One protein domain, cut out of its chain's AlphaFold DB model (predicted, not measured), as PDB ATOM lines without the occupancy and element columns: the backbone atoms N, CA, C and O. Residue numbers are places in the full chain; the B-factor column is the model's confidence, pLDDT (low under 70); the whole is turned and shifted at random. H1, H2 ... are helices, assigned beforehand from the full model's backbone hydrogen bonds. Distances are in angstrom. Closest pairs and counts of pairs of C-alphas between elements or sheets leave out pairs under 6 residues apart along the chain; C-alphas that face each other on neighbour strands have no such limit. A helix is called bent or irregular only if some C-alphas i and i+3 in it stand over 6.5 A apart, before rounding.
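This is residues 7 to 91 of the 121 residues of an uncharacterized protein of Actinobacteria bacterium (UniProt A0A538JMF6). The long helix H3 crosses H4 steeply, H4 sits in the middle, and the two short helices H1 and H2 pack together on another side of H4, away from H3. A tail with no named element, residues 72 to 91, leads from the end of H4 round the outside of the domain, and the link from H3 to H4 makes a far end of the domain at Ala 52. The printed part has 85 residues with four named helices, in the order H1, H2, H3, H4, and no named strand. The class is all helix, with 45 of the 85 residues in the helices. The whole is compact, with a radius of gyration of the C-alphas of 12.4 A and spans of 34 by 29 by 19 A.

The longest helix by residues, H3, takes residues 30 to 46, Asp 30 to Tyr 46, and measures 24.3 A from first to last C-alpha. Its C-alphas begin at (210.386, 199.375, 237.899) and end at (199.612, 198.125, 216.105). H4 takes residues 58 to 71, Ile 58 to Glu 71, and measures 19.8 A, ending with C-alpha 71 at (196.286, 189.624, 234.929). H1 takes residues 7 to 15, Ser 7 to Arg 15, and measures 12.4 A, starting with C-alpha 7 at (200.695, 207.620, 240.162). H2 takes residues 21 to 25, Leu 21 to Val 25, and measures 6.1 A. No helix is bent or irregular.

H3 touches H4, with 21 pairs of C-alphas within 8 A. Their closest C-alphas, those of Ala 40 and Ala 61, are 4.8 A apart. The two helices stand at a steep tilt of 57 degrees and run opposite ways. Their centres are 8.0 A apart. H4 is the hub, the helix that touches most other helices, namely H1, H2 and H3. H4 touches H1 with residues 59 to 63 alone, and the closest C-alphas, those of Leu 13 and Ala 63, are 5.5 A apart. The lines of H1 and H4 stand about perpendicular, at 87 degrees. H4 only just touches H2, with residues 66 to 70 alone and with 3 pairs of C-alphas within 8 A. The closest C-alphas of that pair, those of Leu 21 and Val 67, are 7.6 A apart. H1 and H2 touch, with 12 pairs of C-alphas within 8 A, and their closest C-alphas, those of Ala 10 and Trp 22, are 4.1 A apart. H1 and H3 are apart. H2 and H3 are apart too, but only just, with their closest C-alphas 8.2 A from each other. In the backbones of H1, H2, H3 and H4, every pair of O of residue i and N of residue i+4 is within hydrogen-bond range.

The two C-alphas farthest apart in the domain, those of Thr 27 and Ala 52, are 36.7 A apart. The C-alphas of the first and last printed residues, Ser 7 and Leu 91, are 9.9 A apart. The links from H1 to H2, with 5 residues between them, and from H2 to H3, with 4, are tight. The link from H3 to H4, with 11 residues between them, is long. The C-alphas of residues 72 to 91, a stretch of 20 residues with no named element, lie 8 to 18 A from the mean of all C-alphas. The printed part has no cut. The mean pLDDT of the printed part is 91.1. The model's confidence is under 70 for residues 49 to 55, which lie in the link from H3 to H4, and for residue 91.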
ATOM      1  N   SER A   7     201.794 206.743 239.736       92.44
ATOM      2  CA  SER A   7     200.695 207.620 240.162       92.44
ATOM      3  C   SER A   7     199.772 208.006 239.002       92.44
ATOM      4  O   SER A   7     198.551 207.999 239.149       92.44
ATOM      5  N   SER A   8     200.340 208.303 237.832       91.94
ATOM      6  CA  SER A   8     199.574 208.633 236.628       91.94
ATOM      7  C   SER A   8     198.830 207.410 236.099       91.94
ATOM      8  O   SER A   8     197.632 207.496 235.828       91.94
ATOM      9  N   LEU A   9     199.502 206.256 236.048       95.75
ATOM     10  CA  LEU A   9     198.886 204.997 235.634       95.75
ATOM     11  C   LEU A   9     197.781 204.552 236.601       95.75
ATOM     12  O   LEU A   9     196.726 204.105 236.162       95.75
ATOM     13  N   ALA A  10     197.969 204.746 237.908       96.19
ATOM     14  CA  ALA A  10     196.944 204.478 238.913       96.19
ATOM     15  C   ALA A  10     195.674 205.306 238.660       96.19
ATOM     16  O   ALA A  10     194.564 204.775 238.649       96.19
ATOM     17  N   VAL A  11     195.829 206.606 238.389       95.94
ATOM     18  CA  VAL A  11     194.692 207.466 238.040       95.94
ATOM     19  C   VAL A  11     193.996 206.952 236.781       95.94
ATOM     20  O   VAL A  11     192.769 206.866 236.766       95.94
ATOM     21  N   ASP A  12     194.737 206.610 235.730       96.06
ATOM     22  CA  ASP A  12     194.139 206.150 234.476       96.06
ATOM     23  C   ASP A  12     193.403 204.812 234.638       96.06
ATOM     24  O   ASP A  12     192.249 204.708 234.215       96.06
ATOM     25  N   LEU A  13     193.993 203.839 235.339       97.50
ATOM     26  CA  LEU A  13     193.354 202.564 235.686       97.50
ATOM     27  C   LEU A  13     192.041 202.782 236.445       97.50
ATOM     28  O   LEU A  13     190.992 202.281 236.038       97.50
ATOM     29  N   TRP A  14     192.057 203.616 237.486       97.56
ATOM     30  CA  TRP A  14     190.843 203.937 238.232       97.56
ATOM     31  C   TRP A  14     189.795 204.644 237.364       97.56
ATOM     32  O   TRP A  14     188.598 204.347 237.445       97.56
ATOM     33  N   ARG A  15     190.215 205.554 236.474       97.12
ATOM     34  CA  ARG A  15     189.296 206.226 235.544       97.12
ATOM     35  C   ARG A  15     188.637 205.241 234.586       97.12
ATOM     36  O   ARG A  15     187.488 205.477 234.204       97.12
ATOM     37  N   TYR A  16     189.321 204.160 234.229       97.81
ATOM     38  CA  TYR A  16     188.784 203.058 233.431       97.81
ATOM     39  C   TYR A  16     188.050 201.986 234.252       97.81
ATOM     40  O   TYR A  16     187.532 201.029 233.682       97.81
ATOM     41  N   GLY A  17     187.889 202.192 235.562       97.56
ATOM     42  CA  GLY A  17     187.143 201.300 236.450       97.56
ATOM     43  C   GLY A  17     187.943 200.103 236.957       97.56
ATOM     44  O   GLY A  17     187.359 199.193 237.540       97.56
ATOM     45  N   GLU A  18     189.260 200.091 236.766       97.69
ATOM     46  CA  GLU A  18     190.149 199.041 237.263       97.69
ATOM     47  C   GLU A  18     190.505 199.284 238.741       97.69
ATOM     48  O   GLU A  18     191.639 199.604 239.098       97.69
ATOM     49  N   ASP A  19     189.489 199.164 239.606       95.62
ATOM     50  CA  ASP A  19     189.516 199.569 241.022       95.62
ATOM     51  C   ASP A  19     190.524 198.802 241.899       95.62
ATOM     52  O   ASP A  19     190.986 199.333 242.910       95.62
ATOM     53  N   GLU A  20     190.918 197.594 241.498       94.50
ATOM     54  CA  GLU A  20     191.954 196.826 242.196       94.50
ATOM     55  C   GLU A  20     193.343 197.004 241.572       94.50
ATOM     56  O   GLU A  20     194.345 197.076 242.288       94.50
ATOM     57  N   LEU A  21     193.425 197.166 240.248       96.12
ATOM     58  CA  LEU A  21     194.714 197.314 239.567       96.12
ATOM     59  C   LEU A  21     195.391 198.646 239.892       96.12
ATOM     60  O   LEU A  21     196.613 198.675 240.035       96.12
ATOM     61  N   TRP A  22     194.639 199.740 240.072       95.38
ATOM     62  CA  TRP A  22     195.274 201.021 240.405       95.38
ATOM     63  C   TRP A  22     195.989 200.997 241.758       95.38
ATOM     64  O   TRP A  22     196.974 201.707 241.930       95.38
ATOM     65  N   LYS A  23     195.525 200.185 242.715       93.94
ATOM     66  CA  LYS A  23     196.201 200.021 244.010       93.94
ATOM     67  C   LYS A  23     197.493 199.230 243.825       93.94
ATOM     68  O   LYS A  23     198.540 199.647 244.311       93.94
ATOM     69  N   ARG A  24     197.425 198.130 243.063       94.75
ATOM     70  CA  ARG A  24     198.576 197.260 242.761       94.75
ATOM     71  C   ARG A  24     199.693 198.019 242.049       94.75
ATOM     72  O   ARG A  24     200.860 197.850 242.390       94.75
ATOM     73  N   VAL A  25     199.347 198.881 241.091       94.94
ATOM     74  CA  VAL A  25     200.344 199.569 240.257       94.94
ATOM     75  C   VAL A  25     201.267 200.498 241.053       94.94
ATOM     76  O   VAL A  25     202.409 200.727 240.660       94.94
ATOM     77  N   LEU A  26     200.803 201.004 242.201       93.50
ATOM     78  CA  LEU A  26     201.579 201.901 243.062       93.50
ATOM     79  C   LEU A  26     202.793 201.218 243.702       93.50
ATOM     80  O   LEU A  26     203.748 201.909 244.050       93.50
ATOM     81  N   THR A  27     202.778 199.890 243.826       93.75
ATOM     82  CA  THR A  27     203.829 199.111 244.497       93.75
ATOM     83  C   THR A  27     204.609 198.203 243.550       93.75
ATOM     84  O   THR A  27     205.435 197.419 244.008       93.75
ATOM     85  N   LEU A  28     204.359 198.268 242.238       92.94
ATOM     86  CA  LEU A  28     205.075 197.432 241.270       92.94
ATOM     87  C   LEU A  28     206.565 197.776 241.219       92.94
ATOM     88  O   LEU A  28     206.911 198.944 241.397       92.94
ATOM     89  N   PRO A  29     207.450 196.820 240.901       95.00
ATOM     90  CA  PRO A  29     208.853 197.108 240.621       95.00
ATOM     91  C   PRO A  29     209.016 197.859 239.288       95.00
ATOM     92  O   PRO A  29     208.159 197.781 238.407       95.00
ATOM     93  N   ASP A  30     210.126 198.590 239.122       92.56
ATOM     94  CA  ASP A  30     210.386 199.375 237.899       92.56
ATOM     95  C   ASP A  30     210.435 198.492 236.647       92.56
ATOM     96  O   ASP A  30     209.973 198.901 235.586       92.56
ATOM     97  N   ARG A  31     210.912 197.249 236.785       95.94
ATOM     98  CA  ARG A  31     210.912 196.259 235.703       95.94
ATOM     99  C   ARG A  31     209.512 196.053 235.115       95.94
ATOM    100  O   ARG A  31     209.340 196.195 233.913       95.94
ATOM    101  N   THR A  32     208.512 195.788 235.955       96.69
ATOM    102  CA  THR A  32     207.131 195.586 235.491       96.69
ATOM    103  C   THR A  32     206.543 196.870 234.907       96.69
ATOM    104  O   THR A  32     205.787 196.826 233.944       96.69
ATOM    105  N   MET A  33     206.921 198.039 235.435       97.12
ATOM    106  CA  MET A  33     206.519 199.319 234.838       97.12
ATOM    107  C   MET A  33     207.088 199.510 233.426       97.12
ATOM    108  O   MET A  33     206.392 200.048 232.566       97.12
ATOM    109  N   ASN A  34     208.316 199.049 233.170       95.75
ATOM    110  CA  ASN A  34     208.911 199.073 231.833       95.75
ATOM    111  C   ASN A  34     208.197 198.102 230.883       95.75
ATOM    112  O   ASN A  34     207.841 198.507 229.780       95.75
ATOM    113  N   GLU A  35     207.895 196.880 231.335       97.19
ATOM    114  CA  GLU A  35     207.135 195.885 230.556       97.19
ATOM    115  C   GLU A  35     205.751 196.433 230.143       97.19
ATOM    116  O   GLU A  35     205.341 196.316 228.986       97.19
ATOM    117  N   ILE A  36     205.057 197.130 231.053       97.44
ATOM    118  CA  ILE A  36     203.802 197.838 230.744       97.44
ATOM    119  C   ILE A  36     204.029 198.934 229.691       97.44
ATOM    120  O   ILE A  36     203.219 199.094 228.777       97.44
ATOM    121  N   GLY A  37     205.113 199.703 229.806       96.12
ATOM    122  CA  GLY A  37     205.451 200.776 228.870       96.12
ATOM    123  C   GLY A  37     205.752 200.283 227.451       96.12
ATOM    124  O   GLY A  37     205.301 200.888 226.475       96.12
ATOM    125  N   GLU A  38     206.472 199.169 227.327       95.81
ATOM    126  CA  GLU A  38     206.737 198.488 226.054       95.81
ATOM    127  C   GLU A  38     205.445 197.951 225.436       95.81
ATOM    128  O   GLU A  38     205.157 198.201 224.261       95.81
ATOM    129  N   ARG A  39     204.606 197.292 226.241       95.75
ATOM    130  CA  ARG A  39     203.317 196.772 225.777       95.75
ATOM    131  C   ARG A  39     202.355 197.887 225.352       95.75
ATOM    132  O   ARG A  39     201.639 197.750 224.361       95.75
ATOM    133  N   ALA A  40     202.366 199.022 226.047       95.12
ATOM    134  CA  ALA A  40     201.578 200.190 225.666       95.12
ATOM    135  C   ALA A  40     202.038 200.787 224.327       95.12
ATOM    136  O   ALA A  40     201.201 201.180 223.517       95.12
ATOM    137  N   ASP A  41     203.348 200.819 224.073       93.69
ATOM    138  CA  ASP A  41     203.917 201.247 222.789       93.69
ATOM    139  C   ASP A  41     203.415 200.352 221.645       93.69
ATOM    140  O   ASP A  41     202.953 200.850 220.617       93.69
ATOM    141  N   HIS A  42     203.383 199.034 221.869       92.25
ATOM    142  CA  HIS A  42     202.814 198.080 220.916       92.25
ATOM    143  C   HIS A  42     201.336 198.381 220.607       92.25
ATOM    144  O   HIS A  42     200.942 198.408 219.441       92.25
ATOM    145  N   HIS A  43     200.509 198.680 221.616       90.81
ATOM    146  CA  HIS A  43     199.110 199.072 221.385       90.81
ATOM    147  C   HIS A  43     198.955 200.389 220.617       90.81
ATOM    148  O   HIS A  43     197.970 200.549 219.898       90.81
ATOM    149  N   LEU A  44     199.878 201.342 220.761       89.44
ATOM    150  CA  LEU A  44     199.815 202.607 220.023       89.44
ATOM    151  C   LEU A  44     200.165 202.444 218.544       89.44
ATOM    152  O   LEU A  44     199.575 203.135 217.711       89.44
ATOM    153  N   MET A  45     201.104 201.546 218.238       86.88
ATOM    154  CA  MET A  45     201.599 201.318 216.878       86.88
ATOM    155  C   MET A  45     200.747 200.320 216.094       86.88
ATOM    156  O   MET A  45     200.508 200.519 214.907       86.88
ATOM    157  N   TYR A  46     200.276 199.261 216.756       86.56
ATOM    158  CA  TYR A  46     199.612 198.125 216.105       86.56
ATOM    159  C   TYR A  46     198.179 197.889 216.595       86.56
ATOM    160  O   TYR A  46     197.496 196.984 216.118       86.56
ATOM    161  N   GLY A  47     197.709 198.668 217.573       79.06
ATOM    162  CA  GLY A  47     196.339 198.570 218.062       79.06
ATOM    163  C   GLY A  47     195.311 199.126 217.071       79.06
ATOM    164  O   GLY A  47     195.652 199.856 216.140       79.06
ATOM    165  N   PRO A  48     194.021 198.816 217.280       72.31
ATOM    166  CA  PRO A  48     192.958 199.298 216.411       72.31
ATOM    167  C   PRO A  48     192.881 200.829 216.455       72.31
ATOM    168  O   PRO A  48     192.686 201.422 217.523       72.31
ATOM    169  N   ALA A  49     192.999 201.458 215.283       69.81
ATOM    170  CA  ALA A  49     192.736 202.881 215.114       69.81
ATOM    171  C   ALA A  49     191.278 203.194 215.480       69.81
ATOM    172  O   ALA A  49     190.377 202.358 215.330       69.81
ATOM    173  N   ASN A  50     191.018 204.401 215.986       67.75
ATOM    174  CA  ASN A  50     189.637 204.825 216.194       67.75
ATOM    175  C   ASN A  50     188.923 205.004 214.832       67.75
ATOM    176  O   ASN A  50     189.550 204.995 213.775       67.75
ATOM    177  N   ARG A  51     187.593 205.178 214.833       59.81
ATOM    178  CA  ARG A  51     186.806 205.343 213.590       59.81
ATOM    179  C   ARG A  51     187.235 206.538 212.721       59.81
ATOM    180  O   ARG A  51     186.847 206.583 211.561       59.81
ATOM    181  N   ALA A  52     187.995 207.482 213.271       64.81
ATOM    182  CA  ALA A  52     188.542 208.636 212.562       64.81
ATOM    183  C   ALA A  52     189.980 208.401 212.049       64.81
ATOM    184  O   ALA A  52     190.593 209.321 211.520       64.81
ATOM    185  N   GLY A  53     190.525 207.187 212.200       61.47
ATOM    186  CA  GLY A  53     191.896 206.854 211.804       61.47
ATOM    187  C   GLY A  53     192.967 207.355 212.777       61.47
ATOM    188  O   GLY A  53     194.153 207.244 212.481       61.47
ATOM    189  N   GLU A  54     192.586 207.893 213.938       66.44
ATOM    190  CA  GLU A  54     193.547 208.374 214.930       66.44
ATOM    191  C   GLU A  54     194.049 207.220 215.809       66.44
ATOM    192  O   GLU A  54     193.310 206.287 216.152       66.44
ATOM    193  N   SER A  55     195.317 207.327 216.216       68.00
ATOM    194  CA  SER A  55     195.935 206.403 217.169       68.00
ATOM    195  C   SER A  55     195.223 206.448 218.527       68.00
ATOM    196  O   SER A  55     194.603 207.441 218.926       68.00
ATOM    197  N   MET A  56     195.294 205.332 219.248       83.88
ATOM    198  CA  MET A  56     194.698 205.183 220.567       83.88
ATOM    199  C   MET A  56     195.242 206.236 221.549       83.88
ATOM    200  O   MET A  56     196.416 206.591 221.537       83.88
ATOM    201  N   LEU A  57     194.399 206.713 222.471       88.81
ATOM    202  CA  LEU A  57     194.872 207.554 223.575       88.81
ATOM    203  C   LEU A  57     195.939 206.807 224.394       88.81
ATOM    204  O   LEU A  57     195.668 205.706 224.871       88.81
ATOM    205  N   ILE A  58     197.084 207.447 224.662       91.50
ATOM    206  CA  ILE A  58     198.185 206.879 225.470       91.50
ATOM    207  C   ILE A  58     197.686 206.317 226.810       91.50
ATOM    208  O   ILE A  58     198.028 205.201 227.180       91.50
ATOM    209  N   ALA A  59     196.799 207.043 227.500       92.56
ATOM    210  CA  ALA A  59     196.186 206.588 228.752       92.56
ATOM    211  C   ALA A  59     195.414 205.262 228.604       92.56
ATOM    212  O   ALA A  59     195.406 204.438 229.514       92.56
ATOM    213  N   LYS A  60     194.753 205.045 227.457       94.50
ATOM    214  CA  LYS A  60     194.028 203.801 227.168       94.50
ATOM    215  C   LYS A  60     195.000 202.665 226.852       94.50
ATOM    216  O   LYS A  60     194.799 201.565 227.351       94.50
ATOM    217  N   ALA A  61     196.042 202.942 226.069       95.00
ATOM    218  CA  ALA A  61     197.077 201.966 225.734       95.00
ATOM    219  C   ALA A  61     197.814 201.473 226.989       95.00
ATOM    220  O   ALA A  61     197.958 200.272 227.182       95.00
ATOM    221  N   LEU A  62     198.191 202.390 227.886       96.81
ATOM    222  CA  LEU A  62     198.800 202.058 229.175       96.81
ATOM    223  C   LEU A  62     197.866 201.248 230.080       96.81
ATOM    224  O   LEU A  62     198.310 200.301 230.717       96.81
ATOM    225  N   ALA A  63     196.577 201.596 230.137       97.19
ATOM    226  CA  ALA A  63     195.615 200.849 230.940       97.19
ATOM    227  C   ALA A  63     195.394 199.422 230.403       97.19
ATOM    228  O   ALA A  63     195.325 198.492 231.197       97.19
ATOM    229  N   LEU A  64     195.310 199.243 229.077       96.75
ATOM    230  CA  LEU A  64     195.200 197.918 228.450       96.75
ATOM    231  C   LEU A  64     196.451 197.076 228.702       96.75
ATOM    232  O   LEU A  64     196.337 195.946 229.161       96.75
ATOM    233  N   ALA A  65     197.630 197.662 228.494       97.44
ATOM    234  CA  ALA A  65     198.902 197.009 228.774       97.44
ATOM    235  C   ALA A  65     199.019 196.579 230.243       97.44
ATOM    236  O   ALA A  65     199.473 195.480 230.539       97.44
ATOM    237  N   ALA A  66     198.587 197.430 231.177       98.06
ATOM    238  CA  ALA A  66     198.601 197.105 232.597       98.06
ATOM    239  C   ALA A  66     197.634 195.967 232.950       98.06
ATOM    240  O   ALA A  66     197.971 195.152 233.799       98.06
ATOM    241  N   VAL A  67     196.461 195.886 232.312       98.25
ATOM    242  CA  VAL A  67     195.559 194.731 232.459       98.25
ATOM    243  C   VAL A  67     196.245 193.464 231.956       98.25
ATOM    244  O   VAL A  67     196.360 192.509 232.715       98.25
ATOM    245  N   GLU A  68     196.785 193.496 230.735       97.75
ATOM    246  CA  GLU A  68     197.434 192.337 230.116       97.75
ATOM    247  C   GLU A  68     198.595 191.800 230.965       97.75
ATOM    248  O   GLU A  68     198.653 190.610 231.245       97.75
ATOM    249  N   ILE A  69     199.483 192.675 231.442       97.81
ATOM    250  CA  ILE A  69     200.654 192.266 232.233       97.81
ATOM    251  C   ILE A  69     200.277 191.823 233.657       97.81
ATOM    252  O   ILE A  69     200.893 190.910 234.200       97.81
ATOM    253  N   LEU A  70     199.310 192.477 234.310       97.44
ATOM    254  CA  LEU A  70     199.003 192.210 235.728       97.44
ATOM    255  C   LEU A  70     198.005 191.079 235.954       97.44
ATOM    256  O   LEU A  70     197.889 190.609 237.098       97.44
ATOM    257  N   GLU A  71     197.264 190.712 234.917       96.88
ATOM    258  CA  GLU A  71     196.286 189.624 234.929       96.88
ATOM    259  C   GLU A  71     196.713 188.445 234.045       96.88
ATOM    260  O   GLU A  71     196.069 187.407 234.113       96.88
ATOM    261  N   ASP A  72     197.805 188.583 233.278       96.75
ATOM    262  CA  ASP A  72     198.289 187.591 232.302       96.75
ATOM    263  C   ASP A  72     197.227 187.227 231.240       96.75
ATOM    264  O   ASP A  72     197.233 186.153 230.644       96.75
ATOM    265  N   GLU A  73     196.283 188.143 230.998       94.56
ATOM    266  CA  GLU A  73     195.174 187.971 230.063       94.56
ATOM    267  C   GLU A  73     194.821 189.301 229.386       94.56
ATOM    268  O   GLU A  73     194.652 190.344 230.025       94.56
ATOM    269  N   SER A  74     194.643 189.268 228.064       94.00
ATOM    270  CA  SER A  74     194.146 190.421 227.314       94.00
ATOM    271  C   SER A  74     192.620 190.485 227.369       94.00
ATOM    272  O   SER A  74     191.931 189.701 226.718       94.00
ATOM    273  N   ARG A  75     192.082 191.505 228.044       95.75
ATOM    274  CA  ARG A  75     190.642 191.806 228.053       95.75
ATOM    275  C   ARG A  75     190.347 193.298 227.849       95.75
ATOM    276  O   ARG A  75     191.210 194.147 228.083       95.75
ATOM    277  N   PRO A  76     189.109 193.665 227.464       95.44
ATOM    278  CA  PRO A  76     188.685 195.057 227.464       95.44
ATOM    279  C   PRO A  76     188.762 195.693 228.860       95.44
ATOM    280  O   PRO A  76     188.568 195.035 229.888       95.44
ATOM    281  N   LEU A  77     188.972 197.010 228.887       96.44
ATOM    282  CA  LEU A  77     188.851 197.812 230.106       96.44
ATOM    283  C   LEU A  77     187.410 197.778 230.621       96.44
ATOM    284  O   LEU A  77     186.468 197.879 229.829       96.44
ATOM    285  N   LYS A  78     187.234 197.742 231.946       97.31
ATOM    286  CA  LYS A  78     185.906 197.692 232.591       97.31
ATOM    287  C   LYS A  78     184.977 198.841 232.200       97.31
ATOM    288  O   LYS A  78     183.758 198.724 232.315       97.31
ATOM    289  N   ARG A  79     185.522 199.976 231.750       96.12
ATOM    290  CA  ARG A  79     184.743 201.117 231.257       96.12
ATOM    291  C   ARG A  79     185.268 201.625 229.927       96.12
ATOM    292  O   ARG A  79     186.448 201.915 229.775       96.12
ATOM    293  N   THR A  80     184.348 201.919 229.017       90.62
ATOM    294  CA  THR A  80     184.667 202.649 227.782       90.62
ATOM    295  C   THR A  80     184.872 204.145 228.046       90.62
ATOM    296  O   THR A  80     185.764 204.769 227.469       90.62
ATOM    297  N   ARG A  81     184.071 204.739 228.947       91.88
ATOM    298  CA  ARG A  81     184.137 206.168 229.303       91.88
ATOM    299  C   ARG A  81     184.834 206.377 230.649       91.88
ATOM    300  O   ARG A  81     184.400 205.844 231.675       91.88
ATOM    301  N   ARG A  82     185.869 207.225 230.632       94.94
ATOM    302  CA  ARG A  82     186.667 207.595 231.810       94.94
ATOM    303  C   ARG A  82     185.823 208.294 232.881       94.94
ATOM    304  O   ARG A  82     185.050 209.193 232.551       94.94
ATOM    305  N   ARG A  83     186.040 207.945 234.153       94.75
ATOM    306  CA  ARG A  83     185.560 208.727 235.307       94.75
ATOM    307  C   ARG A  83     186.242 210.113 235.346       94.75
ATOM    308  O   ARG A  83     187.348 210.271 234.794       94.75
ATOM    309  N   PRO A  84     185.622 211.134 235.963       92.75
ATOM    310  CA  PRO A  84     186.270 212.421 236.214       92.75
ATOM    311  C   PRO A  84     187.501 212.248 237.107       92.75
ATOM    312  O   PRO A  84     187.433 211.609 238.149       92.75
ATOM    313  N   LYS A  85     188.647 212.828 236.727       88.44
ATOM    314  CA  LYS A  85     189.893 212.711 237.514       88.44
ATOM    315  C   LYS A  85     189.753 213.295 238.929       88.44
ATOM    316  O   LYS A  85     190.413 212.815 239.839       88.44
ATOM    317  N   SER A  86     188.892 214.300 239.106       86.44
ATOM    318  CA  SER A  86     188.599 214.954 240.389       86.44
ATOM    319  C   SER A  86     187.987 214.030 241.443       86.44
ATOM    320  O   SER A  86     188.005 214.370 242.618       86.44
ATOM    321  N   GLU A  87     187.449 212.884 241.032       89.56
ATOM    322  CA  GLU A  87     186.829 211.894 241.917       89.56
ATOM    323  C   GLU A  87     187.798 210.764 242.318       89.56
ATOM    324  O   GLU A  87     187.398 209.839 243.023       89.56
ATOM    325  N   PHE A  88     189.067 210.807 241.883       90.44
ATOM    326  CA  PHE A  88     190.040 209.761 242.205       90.44
ATOM    327  C   PHE A  88     190.273 209.684 243.727       90.44
ATOM    328  O   PHE A  88     190.713 210.673 244.316       90.44
ATOM    329  N   PRO A  89     190.052 208.523 244.373       87.31
ATOM    330  CA  PRO A  89     190.145 208.389 245.828       87.31
ATOM    331  C   PRO A  89     191.574 208.542 246.363       87.31
ATOM    332  O   PRO A  89     191.750 208.820 247.544       87.31
ATOM    333  N   GLY A  90     192.589 208.376 245.509       80.75
ATOM    334  CA  GLY A  90     193.988 208.617 245.866       80.75
ATOM    335  C   GLY A  90     194.419 210.086 245.772       80.75
ATOM    336  O   GLY A  90     195.570 210.388 246.077       80.75
ATOM    337  N   LEU A  91     193.542 211.008 245.345       69.50
ATOM    338  CA  LEU A  91     193.817 212.440 245.476       69.50
ATOM    339  C   LEU A  91     193.645 212.865 246.942       69.50
ATOM    340  O   LEU A  91     192.689 212.440 247.595       69.50
TER     341      LEU A  91